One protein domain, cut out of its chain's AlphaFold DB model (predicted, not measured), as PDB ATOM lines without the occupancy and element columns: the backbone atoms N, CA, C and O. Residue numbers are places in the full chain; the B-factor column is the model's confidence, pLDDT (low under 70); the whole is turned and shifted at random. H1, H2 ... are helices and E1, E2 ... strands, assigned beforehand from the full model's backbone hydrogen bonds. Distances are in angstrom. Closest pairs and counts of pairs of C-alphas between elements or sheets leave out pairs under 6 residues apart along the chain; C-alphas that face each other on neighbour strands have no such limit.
ATOM      1  N   THR A  54      20.915  73.181  37.150       28.50
ATOM      2  CA  THR A  54      20.960  73.014  38.618       28.50
ATOM      3  C   THR A  54      22.359  73.214  39.210       28.50
ATOM      4  O   THR A  54      22.487  73.776  40.294       28.50
ATOM      5  N   VAL A  55      23.423  72.804  38.501       26.47
ATOM      6  CA  VAL A  55      24.817  72.961  38.972       26.47
ATOM      7  C   VAL A  55      25.302  74.416  38.872       26.47
ATOM      8  O   VAL A  55      26.119  74.849  39.686       26.47
ATOM      9  N   ASN A  56      24.775  75.208  37.930       29.45
ATOM     10  CA  ASN A  56      25.079  76.642  37.861       29.45
ATOM     11  C   ASN A  56      24.315  77.467  38.906       29.45
ATOM     12  O   ASN A  56      24.907  78.395  39.455       29.45
ATOM     13  N   ALA A  57      23.071  77.095  39.239       30.20
ATOM     14  CA  ALA A  57      22.281  77.779  40.263       30.20
ATOM     15  C   ALA A  57      22.938  77.691  41.653       30.20
ATOM     16  O   ALA A  57      23.191  78.720  42.264       30.20
ATOM     17  N   ALA A  58      23.339  76.491  42.098       25.20
ATOM     18  CA  ALA A  58      23.815  76.226  43.466       25.20
ATOM     19  C   ALA A  58      25.070  76.995  43.919       25.20
ATOM     20  O   ALA A  58      25.345  77.053  45.110       25.20
ATOM     21  N   ALA A  59      25.845  77.580  43.005       27.84
ATOM     22  CA  ALA A  59      27.058  78.312  43.373       27.84
ATOM     23  C   ALA A  59      27.157  79.697  42.706       27.84
ATOM     24  O   ALA A  59      28.247  80.247  42.608       27.84
ATOM     25  N   GLN A  60      26.053  80.213  42.151       32.88
ATOM     26  CA  GLN A  60      25.896  81.639  41.811       32.88
ATOM     27  C   GLN A  60      25.204  82.423  42.940       32.88
ATOM     28  O   GLN A  60      25.015  83.631  42.816       32.88
ATOM     29  N   PHE A  61      24.862  81.752  44.043       33.72
ATOM     30  CA  PHE A  61      24.372  82.374  45.264       33.72
ATOM     31  C   PHE A  61      25.531  83.075  45.985       33.72
ATOM     32  O   PHE A  61      26.236  82.479  46.794       33.72
ATOM     33  N   GLY A  62      25.762  84.347  45.656       34.16
ATOM     34  CA  GLY A  62      26.161  85.288  46.696       34.16
ATOM     35  C   GLY A  62      24.934  85.470  47.581       34.16
ATOM     36  O   GLY A  62      23.934  85.999  47.100       34.16
ATOM     37  N   ASP A  63      24.987  84.929  48.797       34.38
ATOM     38  CA  ASP A  63      23.916  84.971  49.800       34.38
ATOM     39  C   ASP A  63      23.306  86.381  49.874       34.38
ATOM     40  O   ASP A  63      24.004  87.356  50.187       34.38
ATOM     41  N   SER A  64      22.005  86.498  49.577       35.28
ATOM     42  CA  SER A  64      21.259  87.749  49.699       35.28
ATOM     43  C   SER A  64      20.762  87.957  51.119       35.28
ATOM     44  O   SER A  64      19.570  88.017  51.407       35.28
ATOM     45  N   VAL A  65      21.736  88.145  52.011       36.66
ATOM     46  CA  VAL A  65      21.486  88.608  53.371       36.66
ATOM     47  C   VAL A  65      20.922  90.026  53.320       36.66
ATOM     48  O   VAL A  65      21.429  90.916  52.634       36.66
ATOM     49  N   TRP A  66      19.832  90.212  54.056       36.50
ATOM     50  CA  TRP A  66      19.108  91.465  54.169       36.50
ATOM     51  C   TRP A  66      19.990  92.621  54.668       36.50
ATOM     52  O   TRP A  66      20.914  92.459  55.461       36.50
ATOM     53  N   ARG A  67      19.625  93.824  54.221       41.09
ATOM     54  CA  ARG A  67      20.141  95.113  54.680       41.09
ATOM     55  C   ARG A  67      19.395  95.560  55.936       41.09
ATOM     56  O   ARG A  67      18.254  96.000  55.826       41.09
ATOM     57  N   SER A  76      22.220  87.098  62.234       35.91
ATOM     58  CA  SER A  76      23.027  86.060  62.902       35.91
ATOM     59  C   SER A  76      23.991  85.244  62.025       35.91
ATOM     60  O   SER A  76      24.806  84.502  62.572       35.91
ATOM     61  N   TYR A  77      23.977  85.377  60.695       37.59
ATOM     62  CA  TYR A  77      24.824  84.528  59.835       37.59
ATOM     63  C   TYR A  77      26.291  84.978  59.785       37.59
ATOM     64  O   TYR A  77      27.206  84.162  59.911       37.59
ATOM     65  N   PHE A  78      26.539  86.287  59.685       45.94
ATOM     66  CA  PHE A  78      27.905  86.815  59.623       45.94
ATOM     67  C   PHE A  78      28.637  86.756  60.977       45.94
ATOM     68  O   PHE A  78      29.872  86.746  61.019       45.94
ATOM     69  N   TRP A  79      27.903  86.630  62.092       40.72
ATOM     70  CA  TRP A  79      28.498  86.464  63.420       40.72
ATOM     71  C   TRP A  79      29.218  85.141  63.591       40.72
ATOM     72  O   TRP A  79      30.142  85.114  64.383       40.72
ATOM     73  N   GLY A  80      28.894  84.075  62.854       52.91
ATOM     74  CA  GLY A  80      29.705  82.857  62.925       52.91
ATOM     75  C   GLY A  80      31.158  83.187  62.580       52.91
ATOM     76  O   GLY A  80      32.046  83.140  63.428       52.91
ATOM     77  N   LEU A  81      31.387  83.646  61.352       50.28
ATOM     78  CA  LEU A  81      32.730  83.939  60.856       50.28
ATOM     79  C   LEU A  81      33.389  85.146  61.542       50.28
ATOM     80  O   LEU A  81      34.590  85.092  61.787       50.28
ATOM     81  N   THR A  82      32.650  86.199  61.914       50.47
ATOM     82  CA  THR A  82      33.228  87.347  62.648       50.47
ATOM     83  C   THR A  82      33.402  87.128  64.143       50.47
ATOM     84  O   THR A  82      34.317  87.715  64.719       50.47
ATOM     85  N   ALA A  83      32.611  86.260  64.779       58.53
ATOM     86  CA  ALA A  83      32.916  85.791  66.129       58.53
ATOM     87  C   ALA A  83      34.177  84.921  66.118       58.53
ATOM     88  O   ALA A  83      34.963  84.988  67.062       58.53
ATOM     89  N   PHE A  84      34.417  84.161  65.041       59.41
ATOM     90  CA  PHE A  84      35.677  83.436  64.869       59.41
ATOM     91  C   PHE A  84      36.844  84.368  64.486       59.41
ATOM     92  O   PHE A  84      37.941  84.188  65.018       59.41
ATOM     93  N   TRP A  85      36.624  85.384  63.638       76.50
ATOM     94  CA  TRP A  85      37.636  86.332  63.145       76.50
ATOM     95  C   TRP A  85      37.154  87.790  63.135       76.50
ATOM     96  O   TRP A  85      36.807  88.333  62.084       76.50
ATOM     97  N   PRO A  86      37.222  88.501  64.270       86.38
ATOM     98  CA  PRO A  86      36.912  89.930  64.283       86.38
ATOM     99  C   PRO A  86      37.945  90.735  63.484       86.38
ATOM    100  O   PRO A  86      37.642  91.808  62.959       86.38
ATOM    101  N   THR A  87      39.170  90.207  63.381       91.44
ATOM    102  CA  THR A  87      40.259  90.807  62.616       91.44
ATOM    103  C   THR A  87      41.072  89.757  61.877       91.44
ATOM    104  O   THR A  87      41.256  88.643  62.365       91.44
ATOM    105  N   VAL A  88      41.613  90.139  60.724       92.75
ATOM    106  CA  VAL A  88      42.618  89.370  59.993       92.75
ATOM    107  C   VAL A  88      43.825  90.267  59.764       92.75
ATOM    108  O   VAL A  88      43.686  91.405  59.332       92.75
ATOM    109  N   THR A  89      45.024  89.770  60.066       94.06
ATOM    110  CA  THR A  89      46.269  90.515  59.833       94.06
ATOM    111  C   THR A  89      46.998  89.938  58.628       94.06
ATOM    112  O   THR A  89      47.346  88.755  58.627       94.06
ATOM    113  N   ASP A  90      47.282  90.760  57.617       95.31
ATOM    114  CA  ASP A  90      48.220  90.357  56.571       95.31
ATOM    115  C   ASP A  90      49.633  90.295  57.161       95.31
ATOM    116  O   ASP A  90      50.226  91.304  57.540       95.31
ATOM    117  N   LYS A  91      50.201  89.088  57.201       91.38
ATOM    118  CA  LYS A  91      51.538  88.840  57.751       91.38
ATOM    119  C   LYS A  91      52.645  89.591  57.006       91.38
ATOM    120  O   LYS A  91      53.707  89.789  57.589       91.38
ATOM    121  N   LYS A  92      52.446  89.963  55.732       91.69
ATOM    122  CA  LYS A  92      53.480  90.636  54.925       91.69
ATOM    123  C   LYS A  92      53.537  92.137  55.196       91.69
ATOM    124  O   LYS A  92      54.626  92.663  55.402       91.69
ATOM    125  N   SER A  93      52.389  92.814  55.176       93.56
ATOM    126  CA  SER A  93      52.300  94.265  55.408       93.56
ATOM    127  C   SER A  93      52.128  94.653  56.876       93.56
ATOM    128  O   SER A  93      52.409  95.792  57.236       93.56
ATOM    129  N   GLY A  94      51.665  93.731  57.725       94.12
ATOM    130  CA  GLY A  94      51.254  94.026  59.097       94.12
ATOM    131  C   GLY A  94      49.905  94.746  59.195       94.12
ATOM    132  O   GLY A  94      49.508  95.119  60.295       94.12
ATOM    133  N   MET A  95      49.199  94.951  58.076       92.88
ATOM    134  CA  MET A  95      47.878  95.571  58.085       92.88
ATOM    135  C   MET A  95      46.848  94.662  58.749       92.88
ATOM    136  O   MET A  95      46.777  93.469  58.453       92.88
ATOM    137  N   VAL A  96      46.037  95.254  59.624       93.31
ATOM    138  CA  VAL A  96      44.937  94.594  60.325       93.31
ATOM    139  C   VAL A  96      43.628  95.031  59.680       93.31
ATOM    140  O   VAL A  96      43.325  96.220  59.633       93.31
ATOM    141  N   PHE A  97      42.856  94.069  59.195       92.81
ATOM    142  CA  PHE A  97      41.528  94.274  58.634       92.81
ATOM    143  C   PHE A  97      40.489  93.856  59.658       92.81
ATOM    144  O   PHE A  97      40.542  92.734  60.161       92.81
ATOM    145  N   HIS A  98      39.541  94.734  59.958       91.31
ATOM    146  CA  HIS A  98      38.431  94.436  60.853       91.31
ATOM    147  C   HIS A  98      37.257  93.892  60.035       91.31
ATOM    148  O   HIS A  98      36.590  94.643  59.327       91.31
ATOM    149  N   LEU A  99      37.008  92.582  60.120       90.06
ATOM    150  CA  LEU A  99      35.956  91.937  59.327       90.06
ATOM    151  C   LEU A  99      34.552  92.302  59.830       90.06
ATOM    152  O   LEU A  99      33.621  92.360  59.037       90.06
ATOM    153  N   GLY A 100      34.412  92.615  61.124       85.75
ATOM    154  CA  GLY A 100      33.132  92.963  61.758       85.75
ATOM    155  C   GLY A 100      32.480  94.263  61.276       85.75
ATOM    156  O   GLY A 100      31.336  94.523  61.626       85.75
ATOM    157  N   TYR A 101      33.187  95.071  60.483       83.31
ATOM    158  CA  TYR A 101      32.657  96.310  59.907       83.31
ATOM    159  C   TYR A 101      32.372  96.204  58.406       83.31
ATOM    160  O   TYR A 101      32.072  97.214  57.781       83.31
ATOM    161  N   GLY A 102      32.521  95.031  57.789       76.62
ATOM    162  CA  GLY A 102      32.156  94.851  56.387       76.62
ATOM    163  C   GLY A 102      30.657  94.605  56.234       76.62
ATOM    164  O   GLY A 102      30.129  93.683  56.845       76.62
ATOM    165  N   ASN A 103      29.990  95.387  55.381       77.69
ATOM    166  CA  ASN A 103      28.591  95.152  54.999       77.69
ATOM    167  C   ASN A 103      28.440  94.209  53.793       77.69
ATOM    168  O   ASN A 103      27.320  93.900  53.395       77.69
ATOM    169  N   SER A 104      29.538  93.775  53.165       82.56
ATOM    170  CA  SER A 104      29.456  92.850  52.033       82.56
ATOM    171  C   SER A 104      29.345  91.412  52.522       82.56
ATOM    172  O   SER A 104      30.179  90.978  53.322       82.56
ATOM    173  N   THR A 105      28.430  90.638  51.948       86.25
ATOM    174  CA  THR A 105      28.459  89.180  52.090       86.25
ATOM    175  C   THR A 105      29.771  88.637  51.507       86.25
ATOM    176  O   THR A 105      30.130  88.999  50.381       86.25
ATOM    177  N   PRO A 106      30.534  87.811  52.240       90.75
ATOM    178  CA  PRO A 106      31.733  87.199  51.691       90.75
ATOM    179  C   PRO A 106      31.363  86.091  50.692       90.75
ATOM    180  O   PRO A 106      30.336  85.434  50.841       90.75
ATOM    181  N   VAL A 107      32.209  85.856  49.688       91.44
ATOM    182  CA  VAL A 107      32.007  84.792  48.690       91.44
ATOM    183  C   VAL A 107      33.195  83.850  48.676       91.44
ATOM    184  O   VAL A 107      34.342  84.285  48.578       91.44
ATOM    185  N   GLU A 108      32.927  82.552  48.766       93.94
ATOM    186  CA  GLU A 108      33.942  81.503  48.718       93.94
ATOM    187  C   GLU A 108      34.134  80.958  47.295       93.94
ATOM    188  O   GLU A 108      33.175  80.661  46.582       93.94
ATOM    189  N   TYR A 109      35.391  80.772  46.889       93.69
ATOM    190  CA  TYR A 109      35.761  80.039  45.679       93.69
ATOM    191  C   TYR A 109      37.187  79.487  45.783       93.69
ATOM    192  O   TYR A 109      38.114  80.228  46.100       93.69
ATOM    193  N   ASN A 110      37.376  78.200  45.466       93.44
ATOM    194  CA  ASN A 110      38.672  77.500  45.510       93.44
ATOM    195  C   ASN A 110      39.437  77.708  46.835       93.44
ATOM    196  O   ASN A 110      40.549  78.243  46.837       93.44
ATOM    197  N   ASP A 111      38.833  77.313  47.961       95.19
ATOM    198  CA  ASP A 111      39.399  77.472  49.311       95.19
ATOM    199  C   ASP A 111      39.838  78.916  49.612       95.19
ATOM    200  O   ASP A 111      40.823  79.149  50.313       95.19
ATOM    201  N   THR A 112      39.159  79.905  49.033       95.44
ATOM    202  CA  THR A 112      39.473  81.322  49.204       95.44
ATOM    203  C   THR A 112      38.191  82.105  49.422       95.44
ATOM    204  O   THR A 112      37.260  82.017  48.629       95.44
ATOM    205  N   LEU A 113      38.158  82.890  50.491       95.69
ATOM    206  CA  LEU A 113      37.085  83.805  50.833       95.69
ATOM    207  C   LEU A 113      37.406  85.197  50.285       95.69
ATOM    208  O   LEU A 113      38.467  85.748  50.581       95.69
ATOM    209  N   TYR A 114      36.486  85.780  49.525       95.19
ATOM    210  CA  TYR A 114      36.576  87.143  49.014       95.19
ATOM    211  C   TYR A 114      35.568  88.034  49.729       95.19
ATOM    212  O   TYR A 114      34.395  87.681  49.823       95.19
ATOM    213  N   MET A 115      36.000  89.189  50.231       94.50
ATOM    214  CA  MET A 115      35.124  90.082  50.997       94.50
ATOM    215  C   MET A 115      35.576  91.536  50.890       94.50
ATOM    216  O   MET A 115      36.774  91.809  50.954       94.50
ATOM    217  N   ALA A 116      34.636  92.472  50.762       92.81
ATOM    218  CA  ALA A 116      34.923  93.896  50.870       92.81
ATOM    219  C   ALA A 116      34.807  94.369  52.331       92.81
ATOM    220  O   ALA A 116      33.825  94.088  53.016       92.81
ATOM    221  N   VAL A 117      35.806  95.107  52.809       92.50
ATOM    222  CA  VAL A 117      35.856  95.667  54.168       92.50
ATOM    223  C   VAL A 117      36.182  97.163  54.124       92.50
ATOM    224  O   VAL A 117      36.897  97.596  53.219       92.50
ATOM    225  N   PRO A 118      35.706  97.982  55.076       90.81
ATOM    226  CA  PRO A 118      36.163  99.363  55.218       90.81
ATOM    227  C   PRO A 118      37.647  99.431  55.594       90.81
ATOM    228  O   PRO A 118      38.186  98.528  56.237       90.81
ATOM    229  N   ALA A 119      38.320 100.515  55.205       87.06
ATOM    230  CA  ALA A 119      39.724 100.734  55.545       87.06
ATOM    231  C   ALA A 119      39.935 101.269  56.970       87.06
ATOM    232  O   ALA A 119      41.034 101.148  57.509       87.06
ATOM    233  N   ASN A 120      38.911 101.878  57.567       79.69
ATOM    234  CA  ASN A 120      38.929 102.447  58.908       79.69
ATOM    235  C   ASN A 120      37.960 101.707  59.845       79.69
ATOM    236  O   ASN A 120      37.001 101.071  59.422       79.69
ATOM    237  N   ASN A 121      38.212 101.827  61.153       72.50
ATOM    238  CA  ASN A 121      37.331 101.308  62.211       72.50
ATOM    239  C   ASN A 121      36.066 102.159  62.405       72.50
ATOM    240  O   ASN A 121      35.260 101.888  63.294       72.50
ATOM    241  N   GLU A 122      35.913 103.217  61.613       62.78
ATOM    242  CA  GLU A 122      34.672 103.971  61.532       62.78
ATOM    243  C   GLU A 122      33.738 103.090  60.703       62.78
ATOM    244  O   GLU A 122      33.869 103.025  59.485       62.78
ATOM    245  N   GLY A 123      32.932 102.283  61.405       63.53
ATOM    246  CA  GLY A 123      32.185 101.158  60.845       63.53
ATOM    247  C   GLY A 123      31.467 101.470  59.534       63.53
ATOM    248  O   GLY A 123      31.143 102.623  59.285       63.53
ATOM    249  N   ALA A 124      31.246 100.423  58.727       62.19
ATOM    250  CA  ALA A 124      30.660 100.432  57.387       62.19
ATOM    251  C   ALA A 124      29.968 101.746  56.992       62.19
ATOM    252  O   ALA A 124      28.752 101.907  57.113       62.19
ATOM    253  N   SER A 125      30.765 102.714  56.549       64.75
ATOM    254  CA  SER A 125      30.205 103.967  56.096       64.75
ATOM    255  C   SER A 125      29.583 103.709  54.734       64.75
ATOM    256  O   SER A 125      30.270 103.326  53.790       64.75
ATOM    257  N   ASP A 126      28.287 103.985  54.619       70.88
ATOM    258  CA  ASP A 126      27.563 104.107  53.351       70.88
ATOM    259  C   ASP A 126      28.071 105.291  52.487       70.88
ATOM    260  O   ASP A 126      27.429 105.703  51.514       70.88
ATOM    261  N   ASP A 127      29.211 105.877  52.857       80.75
ATOM    262  CA  ASP A 127      29.957 106.835  52.068       80.75
ATOM    263  C   ASP A 127      30.694 106.116  50.916       80.75
ATOM    264  O   ASP A 127      31.647 105.364  51.139       80.75
ATOM    265  N   PRO A 128      30.314 106.365  49.654       76.12
ATOM    266  CA  PRO A 128      30.938 105.777  48.473       76.12
ATOM    267  C   PRO A 128      32.357 106.295  48.241       76.12
ATOM    268  O   PRO A 128      33.071 105.759  47.397       76.12
ATOM    269  N   SER A 129      32.759 107.357  48.940       84.12
ATOM    270  CA  SER A 129      34.119 107.876  48.917       84.12
ATOM    271  C   SER A 129      34.981 107.327  50.052       84.12
ATOM    272  O   SER A 129      36.199 107.517  50.015       84.12
ATOM    273  N   ALA A 130      34.394 106.606  51.019       87.00
ATOM    274  CA  ALA A 130      35.158 106.001  52.101       87.00
ATOM    275  C   ALA A 130      36.154 104.979  51.535       87.00
ATOM    276  O   ALA A 130      35.783 104.157  50.697       87.00
ATOM    277  N   PRO A 131      37.422 104.999  51.961       90.12
ATOM    278  CA  PRO A 131      38.374 103.986  51.543       90.12
ATOM    279  C   PRO A 131      37.948 102.609  52.073       90.12
ATOM    280  O   PRO A 131      37.561 102.462  53.233       90.12
ATOM    281  N   GLY A 132      38.047 101.592  51.226       92.44
ATOM    282  CA  GLY A 132      37.791 100.193  51.541       92.44
ATOM    283  C   GLY A 132      38.861  99.279  50.948       92.44
ATOM    284  O   GLY A 132      39.772  99.717  50.242       92.44
ATOM    285  N   TYR A 133      38.748  97.987  51.225       94.38
ATOM    286  CA  TYR A 133      39.594  96.944  50.667       94.38
ATOM    287  C   TYR A 133      38.751  95.761  50.201       94.38
ATOM    288  O   TYR A 133      37.889  95.299  50.938       94.38
ATOM    289  N   LEU A 134      39.048  95.212  49.023       95.19
ATOM    290  CA  LEU A 134      38.671  93.842  48.680       95.19
ATOM    291  C   LEU A 134      39.769  92.900  49.178       95.19
ATOM    292  O   LEU A 134      40.931  93.034  48.786       95.19
ATOM    293  N   LEU A 135      39.400  91.959  50.037       96.19
ATOM    294  CA  LEU A 135      40.275  90.950  50.619       96.19
ATOM    295  C   LEU A 135      40.114  89.616  49.903       96.19
ATOM    296  O   LEU A 135      39.012  89.249  49.507       96.19
ATOM    297  N   SER A 136      41.210  88.868  49.836       97.06
ATOM    298  CA  SER A 136      41.236  87.438  49.554       97.06
ATOM    299  C   SER A 136      41.882  86.731  50.742       97.06
ATOM    300  O   SER A 136      43.036  87.008  51.075       97.06
ATOM    301  N   ILE A 137      41.143  85.843  51.402       96.50
ATOM    302  CA  ILE A 137      41.556  85.133  52.617       96.50
ATOM    303  C   ILE A 137      41.552  83.636  52.322       96.50
ATOM    304  O   ILE A 137      40.554  83.092  51.863       96.50
ATOM    305  N   SER A 138      42.654  82.947  52.592       95.44
ATOM    306  CA  SER A 138      42.729  81.500  52.411       95.44
ATOM    307  C   SER A 138      41.864  80.763  53.438       95.44
ATOM    308  O   SER A 138      41.972  80.991  54.645       95.44
ATOM    309  N   LEU A 139      41.043  79.841  52.948       94.69
ATOM    310  CA  LEU A 139      40.304  78.841  53.717       94.69
ATOM    311  C   LEU A 139      41.023  77.481  53.732       94.69
ATOM    312  O   LEU A 139      40.585  76.553  54.411       94.69
ATOM    313  N   ASN A 140      42.153  77.342  53.033       93.81
ATOM    314  CA  ASN A 140      42.928  76.107  53.057       93.81
ATOM    315  C   ASN A 140      43.449  75.841  54.484       93.81
ATOM    316  O   ASN A 140      44.122  76.713  55.029       93.81
ATOM    317  N   PRO A 141      43.269  74.643  55.076       91.88
ATOM    318  CA  PRO A 141      43.635  74.371  56.472       91.88
ATOM    319  C   PRO A 141      45.079  74.735  56.855       91.88
ATOM    320  O   PRO A 141      45.347  75.143  57.983       91.88
ATOM    321  N   SER A 142      46.025  74.620  55.917       94.88
ATOM    322  CA  SER A 142      47.440  74.942  56.154       94.88
ATOM    323  C   SER A 142      47.749  76.446  56.154       94.88
ATOM    324  O   SER A 142      48.753  76.882  56.720       94.88
ATOM    325  N   THR A 143      46.892  77.247  55.520       94.38
ATOM    326  CA  THR A 143      47.024  78.706  55.394       94.38
ATOM    327  C   THR A 143      45.763  79.438  55.854       94.38
ATOM    328  O   THR A 143      45.589  80.611  55.544       94.38
ATOM    329  N   PHE A 144      44.921  78.767  56.641       93.56
ATOM    330  CA  PHE A 144      43.605  79.239  57.050       93.56
ATOM    331  C   PHE A 144      43.702  80.609  57.729       93.56
ATOM    332  O   PHE A 144      44.532  80.814  58.622       93.56
ATOM    333  N   GLY A 145      42.893  81.563  57.266       92.00
ATOM    334  CA  GLY A 145      42.857  82.941  57.761       92.00
ATOM    335  C   GLY A 145      44.003  83.828  57.278       92.00
ATOM    336  O   GLY A 145      44.116  84.968  57.719       92.00
ATOM    337  N   GLN A 146      44.881  83.349  56.392       95.06
ATOM    338  CA  GLN A 146      45.926  84.193  55.811       95.06
ATOM    339  C   GLN A 146      45.367  85.021  54.658       95.06
ATOM    340  O   GLN A 146      44.737  84.483  53.751       95.06
ATOM    341  N   VAL A 147      45.650  86.325  54.665       96.69
ATOM    342  CA  VAL A 147      45.374  87.201  53.522       96.69
ATOM    343  C   VAL A 147      46.294  86.796  52.369       96.69
ATOM    344  O   VAL A 147      47.515  86.935  52.465       96.69
ATOM    345  N   ASN A 148      45.718  86.295  51.280       96.38
ATOM    346  CA  ASN A 148      46.446  86.012  50.046       96.38
ATOM    347  C   ASN A 148      46.881  87.327  49.390       96.38
ATOM    348  O   ASN A 148      48.043  87.504  49.012       96.38
ATOM    349  N   TRP A 149      45.930  88.257  49.294       97.19
ATOM    350  CA  TRP A 149      46.102  89.612  48.795       97.19
ATOM    351  C   TRP A 149      44.950  90.503  49.272       97.19
ATOM    352  O   TRP A 149      43.888  90.026  49.670       97.19
ATOM    353  N   TYR A 150      45.165  91.813  49.204       96.12
ATOM    354  CA  TYR A 150      44.120  92.821  49.355       96.12
ATOM    355  C   TYR A 150      44.305  93.918  48.304       96.12
ATOM    356  O   TYR A 150      45.424  94.147  47.819       96.12
ATOM    357  N   ARG A 151      43.213  94.582  47.921       95.62
ATOM    358  CA  ARG A 151      43.227  95.700  46.972       95.62
ATOM    359  C   ARG A 151      42.395  96.862  47.486       95.62
ATOM    360  O   ARG A 151      41.280  96.612  47.933       95.62
ATOM    361  N   PRO A 152      42.920  98.101  47.446       93.88
ATOM    362  CA  PRO A 152      42.132  99.263  47.811       93.88
ATOM    363  C   PRO A 152      40.967  99.403  46.833       93.88
ATOM    364  O   PRO A 152      41.126  99.225  45.625       93.88
ATOM    365  N   VAL A 153      39.804  99.715  47.380       92.19
ATOM    366  CA  VAL A 153      38.599 100.078  46.642       92.19
ATOM    367  C   VAL A 153      38.043 101.354  47.263       92.19
ATOM    368  O   VAL A 153      38.267 101.639  48.437       92.19
ATOM    369  N   THR A 154      37.358 102.167  46.476       88.75
ATOM    370  CA  THR A 154      36.579 103.296  46.987       88.75
ATOM    371  C   THR A 154      35.167 102.830  47.288       88.75
ATOM    372  O   THR A 154      34.587 102.098  46.491       88.75
ATOM    373  N   GLY A 155      34.622 103.301  48.402       81.94
ATOM    374  CA  GLY A 155      33.353 102.883  48.971       81.94
ATOM    375  C   GLY A 155      33.484 101.588  49.764       81.94
ATOM    376  O   GLY A 155      34.232 100.677  49.412       81.94
ATOM    377  N   VAL A 156      32.710 101.475  50.840       70.69
ATOM    378  CA  VAL A 156      32.427 100.161  51.418       70.69
ATOM    379  C   VAL A 156      31.337  99.556  50.549       70.69
ATOM    380  O   VAL A 156      30.214 100.057  50.488       70.69
ATOM    381  N   SER A 157      31.688  98.524  49.786       70.00
ATOM    382  CA  SER A 157      30.695  97.812  48.990       70.00
ATOM    383  C   SER A 157      29.676  97.168  49.923       70.00
ATOM    384  O   SER A 157      30.044  96.345  50.756       70.00
ATOM    385  N   ASN A 158      28.399  97.496  49.748       77.69
ATOM    386  CA  ASN A 158      27.319  96.670  50.287       77.69
ATOM    387  C   ASN A 158      27.083  95.430  49.401       77.69
ATOM    388  O   ASN A 158      26.401  94.494  49.799       77.69
ATOM    389  N   SER A 159      27.669  95.407  48.203       80.75
ATOM    390  CA  SER A 159      27.631  94.263  47.305       80.75
ATOM    391  C   SER A 159      28.766  93.293  47.630       80.75
ATOM    392  O   SER A 159      29.935  93.672  47.717       80.75
ATOM    393  N   ALA A 160      28.419  92.024  47.764       86.44
ATOM    394  CA  ALA A 160      29.321  90.893  47.690       86.44
ATOM    395  C   ALA A 160      30.096  90.906  46.365       86.44
ATOM    396  O   ALA A 160      29.540  91.282  45.322       86.44
ATOM    397  N   PRO A 161      31.369  90.488  46.386       91.50
ATOM    398  CA  PRO A 161      32.110  90.236  45.165       91.50
ATOM    399  C   PRO A 161      31.493  89.069  44.390       91.50
ATOM    400  O   PRO A 161      30.914  88.156  44.965       91.50
ATOM    401  N   VAL A 162      31.650  89.066  43.073       90.81
ATOM    402  CA  VAL A 162      31.121  88.027  42.183       90.81
ATOM    403  C   VAL A 162      32.259  87.386  41.439       90.81
ATOM    404  O   VAL A 162      33.158  88.070  40.958       90.81
ATOM    405  N   ILE A 163      32.220  86.064  41.351       91.25
ATOM    406  CA  ILE A 163      33.341  85.280  40.859       91.25
ATOM    407  C   ILE A 163      32.944  84.626  39.545       91.25
ATOM    408  O   ILE A 163      31.988  83.848  39.481       91.25
ATOM    409  N   ASP A 164      33.696  84.916  38.489       90.62
ATOM    410  CA  ASP A 164      33.646  84.096  37.288       90.62
ATOM    411  C   ASP A 164      34.326  82.763  37.591       90.62
ATOM    412  O   ASP A 164      35.544  82.672  37.669       90.62
ATOM    413  N   LYS A 165      33.542  81.697  37.734       86.44
ATOM    414  CA  LYS A 165      34.072  80.367  38.052       86.44
ATOM    415  C   LYS A 165      34.987  79.782  36.982       86.44
ATOM    416  O   LYS A 165      35.717  78.843  37.295       86.44
ATOM    417  N   ALA A 166      34.912  80.252  35.736       86.75
ATOM    418  CA  ALA A 166      35.738  79.728  34.655       86.75
ATOM    419  C   ALA A 166      37.178  80.249  34.748       86.75
ATOM    420  O   ALA A 166      38.122  79.494  34.519       86.75
ATOM    421  N   THR A 167      37.343  81.525  35.100       90.56
ATOM    422  CA  THR A 167      38.652  82.193  35.197       90.56
ATOM    423  C   THR A 167      39.135  82.372  36.638       90.56
ATOM    424  O   THR A 167      40.330  82.536  36.876       90.56
ATOM    425  N   GLY A 168      38.213  82.330  37.597       92.31
ATOM    426  CA  GLY A 168      38.387  82.745  38.985       92.31
ATOM    427  C   GLY A 168      38.483  84.265  39.169       92.31
ATOM    428  O   GLY A 168      38.850  84.714  40.254       92.31
ATOM    429  N   ASN A 169      38.193  85.063  38.134       94.25
ATOM    430  CA  ASN A 169      38.181  86.518  38.246       94.25
ATOM    431  C   ASN A 169      37.103  86.974  39.233       94.25
ATOM    432  O   ASN A 169      36.004  86.422  39.264       94.25
ATOM    433  N   VAL A 170      37.413  88.011  40.001       94.25
ATOM    434  CA  VAL A 170      36.572  88.570  41.055       94.25
ATOM    435  C   VAL A 170      36.165  89.984  40.672       94.25
ATOM    436  O   VAL A 170      37.018  90.839  40.440       94.25
ATOM    437  N   TYR A 171      34.864  90.239  40.643       93.31
ATOM    438  CA  TYR A 171      34.277  91.529  40.309       93.31
ATOM    439  C   TYR A 171      33.589  92.119  41.529       93.31
ATOM    440  O   TYR A 171      32.850  91.429  42.223       93.31
ATOM    441  N   LEU A 172      33.804  93.401  41.793       92.12
ATOM    442  CA  LEU A 172      33.188  94.102  42.913       92.12
ATOM    443  C   LEU A 172      32.672  95.446  42.427       92.12
ATOM    444  O   LEU A 172      33.437  96.241  41.893       92.12
ATOM    445  N   ALA A 173      31.396  95.728  42.648       89.81
ATOM    446  CA  ALA A 173      30.857  97.052  42.397       89.81
ATOM    447  C   ALA A 173      30.857  97.850  43.706       89.81
ATOM    448  O   ALA A 173      30.150  97.499  44.641       89.81
ATOM    449  N   SER A 174      31.680  98.893  43.792       88.12
ATOM    450  CA  SER A 174      31.880  99.662  45.021       88.12
ATOM    451  C   SER A 174      32.216 101.121  44.727       88.12
ATOM    452  O   SER A 174      32.909 101.405  43.753       88.12
ATOM    453  N   GLY A 175      31.694 102.044  45.544       78.62
ATOM    454  CA  GLY A 175      31.995 103.481  45.493       78.62
ATOM    455  C   GLY A 175      32.131 104.054  44.086       78.62
ATOM    456  O   GLY A 175      33.219 104.463  43.687       78.62
ATOM    457  N   TYR A 176      31.022 104.039  43.341       82.56
ATOM    458  CA  TYR A 176      30.884 104.492  41.947       82.56
ATOM    459  C   TYR A 176      31.660 103.706  40.878       82.56
ATOM    460  O   TYR A 176      31.532 104.019  39.694       82.56
ATOM    461  N   ASN A 177      32.432 102.690  41.260       85.94
ATOM    462  CA  ASN A 177      33.327 101.953  40.377       85.94
ATOM    463  C   ASN A 177      32.930 100.473  40.275       85.94
ATOM    464  O   ASN A 177      32.399  99.880  41.215       85.94
ATOM    465  N   LEU A 178      33.233  99.863  39.128       89.69
ATOM    466  CA  LEU A 178      33.274  98.410  38.976       89.69
ATOM    467  C   LEU A 178      34.741  97.984  38.934       89.69
ATOM    468  O   LEU A 178      35.486  98.351  38.027       89.69
ATOM    469  N   TYR A 179      35.145  97.214  39.932       91.75
ATOM    470  CA  TYR A 179      36.467  96.625  40.033       91.75
ATOM    471  C   TYR A 179      36.445  95.209  39.473       91.75
ATOM    472  O   TYR A 179      35.484  94.470  39.685       91.75
ATOM    473  N   GLY A 180      37.529  94.816  38.812       93.19
ATOM    474  CA  GLY A 180      37.771  93.438  38.407       93.19
ATOM    475  C   GLY A 180      39.208  93.048  38.710       93.19
ATOM    476  O   GLY A 180      40.138  93.794  38.400       93.19
ATOM    477  N   PHE A 181      39.389  91.881  39.311       94.75
ATOM    478  CA  PHE A 181      40.687  91.341  39.693       94.75
ATOM    479  C   PHE A 181      40.802  89.887  39.239       94.75
ATOM    480  O   PHE A 181      39.832  89.138  39.276       94.75
ATOM    481  N   GLN A 182      41.992  89.466  38.833       95.19
ATOM    482  CA  GLN A 182      42.324  88.055  38.662       95.19
ATOM    483  C   GLN A 182      42.369  87.347  40.032       95.19
ATOM    484  O   GLN A 182      42.465  88.023  41.063       95.19
ATOM    485  N   PRO A 183      42.374  85.999  40.082       94.50
ATOM    486  CA  PRO A 183      42.464  85.247  41.341       94.50
ATOM    487  C   PRO A 183      43.655  85.613  42.237       94.50
ATOM    488  O   PRO A 183      43.608  85.409  43.448       94.50
ATOM    489  N   ASP A 184      44.741  86.138  41.666       95.00
ATOM    490  CA  ASP A 184      45.944  86.579  42.387       95.00
ATOM    491  C   ASP A 184      45.884  88.054  42.843       95.00
ATOM    492  O   ASP A 184      46.855  88.605  43.378       95.00
ATOM    493  N   GLY A 185      44.739  88.703  42.627       94.94
ATOM    494  CA  GLY A 185      44.470  90.092  42.957       94.94
ATOM    495  C   GLY A 185      45.027  91.078  41.941       94.94
ATOM    496  O   GLY A 185      44.940  92.285  42.165       94.94
ATOM    497  N   THR A 186      45.667  90.650  40.852       95.19
ATOM    498  CA  THR A 186      46.074  91.596  39.806       95.19
ATOM    499  C   THR A 186      44.824  92.229  39.182       95.19
ATOM    500  O   THR A 186      43.884  91.507  38.856       95.19
ATOM    501  N   PRO A 187      44.742  93.567  39.056       92.50
ATOM    502  CA  PRO A 187      43.611  94.194  38.383       92.50
ATOM    503  C   PRO A 187      43.477  93.641  36.966       92.50
ATOM    504  O   PRO A 187      44.482  93.506  36.260       92.50
ATOM    505  N   LEU A 188      42.250  93.337  36.542       89.62
ATOM    506  CA  LEU A 188      41.977  93.087  35.133       89.62
ATOM    507  C   LEU A 188      42.368  94.362  34.394       89.62
ATOM    508  O   LEU A 188      41.832  95.437  34.654       89.62
ATOM    509  N   SER A 189      43.400  94.270  33.557       71.06
ATOM    510  CA  SER A 189      43.881  95.417  32.804       71.06
ATOM    511  C   SER A 189      42.713  95.951  31.990       71.06
ATOM    512  O   SER A 189      42.249  95.235  31.102       71.06
ATOM    513  N   ALA A 190      42.274  97.185  32.272       54.97
ATOM    514  CA  ALA A 190      41.442  97.938  31.347       54.97
ATOM    515  C   ALA A 190      42.116  97.791  29.985       54.97
ATOM    516  O   ALA A 190      43.287  98.170  29.830       54.97
TER     517      ALA A 190
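AT A GLANCE: This is residues 54 to 67 and 76 to 190 of the 990 residues of the protein "Pyrrolo-quinoline quinone" of Alicyclobacillus acidocaldarius subsp. acidocaldarius (strain ATCC 27009 / DSM 446 / BCRC 14685 / JCM 5260 / KCTC 1825 / NBRC 15652 / NCIMB 11725 / NRRL B-14509 / 104-IA) (UniProt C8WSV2). With little regular structure, this is a small sandwich of sheet E3 E4 E5 and hairpin E6 E7; the short hairpin E1 E2 crosses the sheet's other face, and H1 lies far out. Along the 129 printed residues come H1, H2, then E1 to E7, the sheets antiparallel, the class mixed, with 50 residues in named elements. It is compact, radius of gyration of the C-alphas 13.8 A, spanning 40 by 35 by 32 A.

HOW THE PARTS SIT: Find H1, residues 54 to 57, apart from H2, residues 78 to 84, whose O i to N i+4 pairs are within hydrogen-bond range. Hairpin E1, 87 to 89, and E2, 96 to 98, has N 88 and O 97 at 2.9 A. The meander, antiparallel neighbours in turn, is E3, 112 to 118, E4, 131 to 138, and E5, 147 to 154: N 115 and O 135, 3.1 A; N 134 and O 151, 2.9 A. Hairpin E6, 170 to 174, and E7, 177 to 181, has N 172 and O 179 at 2.9 A.

IN THESE COORDINATES: Start at C-alpha 54 (20.960, 73.014, 38.618); E4 spans 22.9 A from first to last C-alpha; E7 ends at C-alpha 181 (40.687, 91.341, 39.693).

THE WHOLE: Residues 68 to 75 are not printed, a 12.6 A gap between C-alphas 67 and 76. Residues 54 to 67 and 76 to 84 are among those under pLDDT 70.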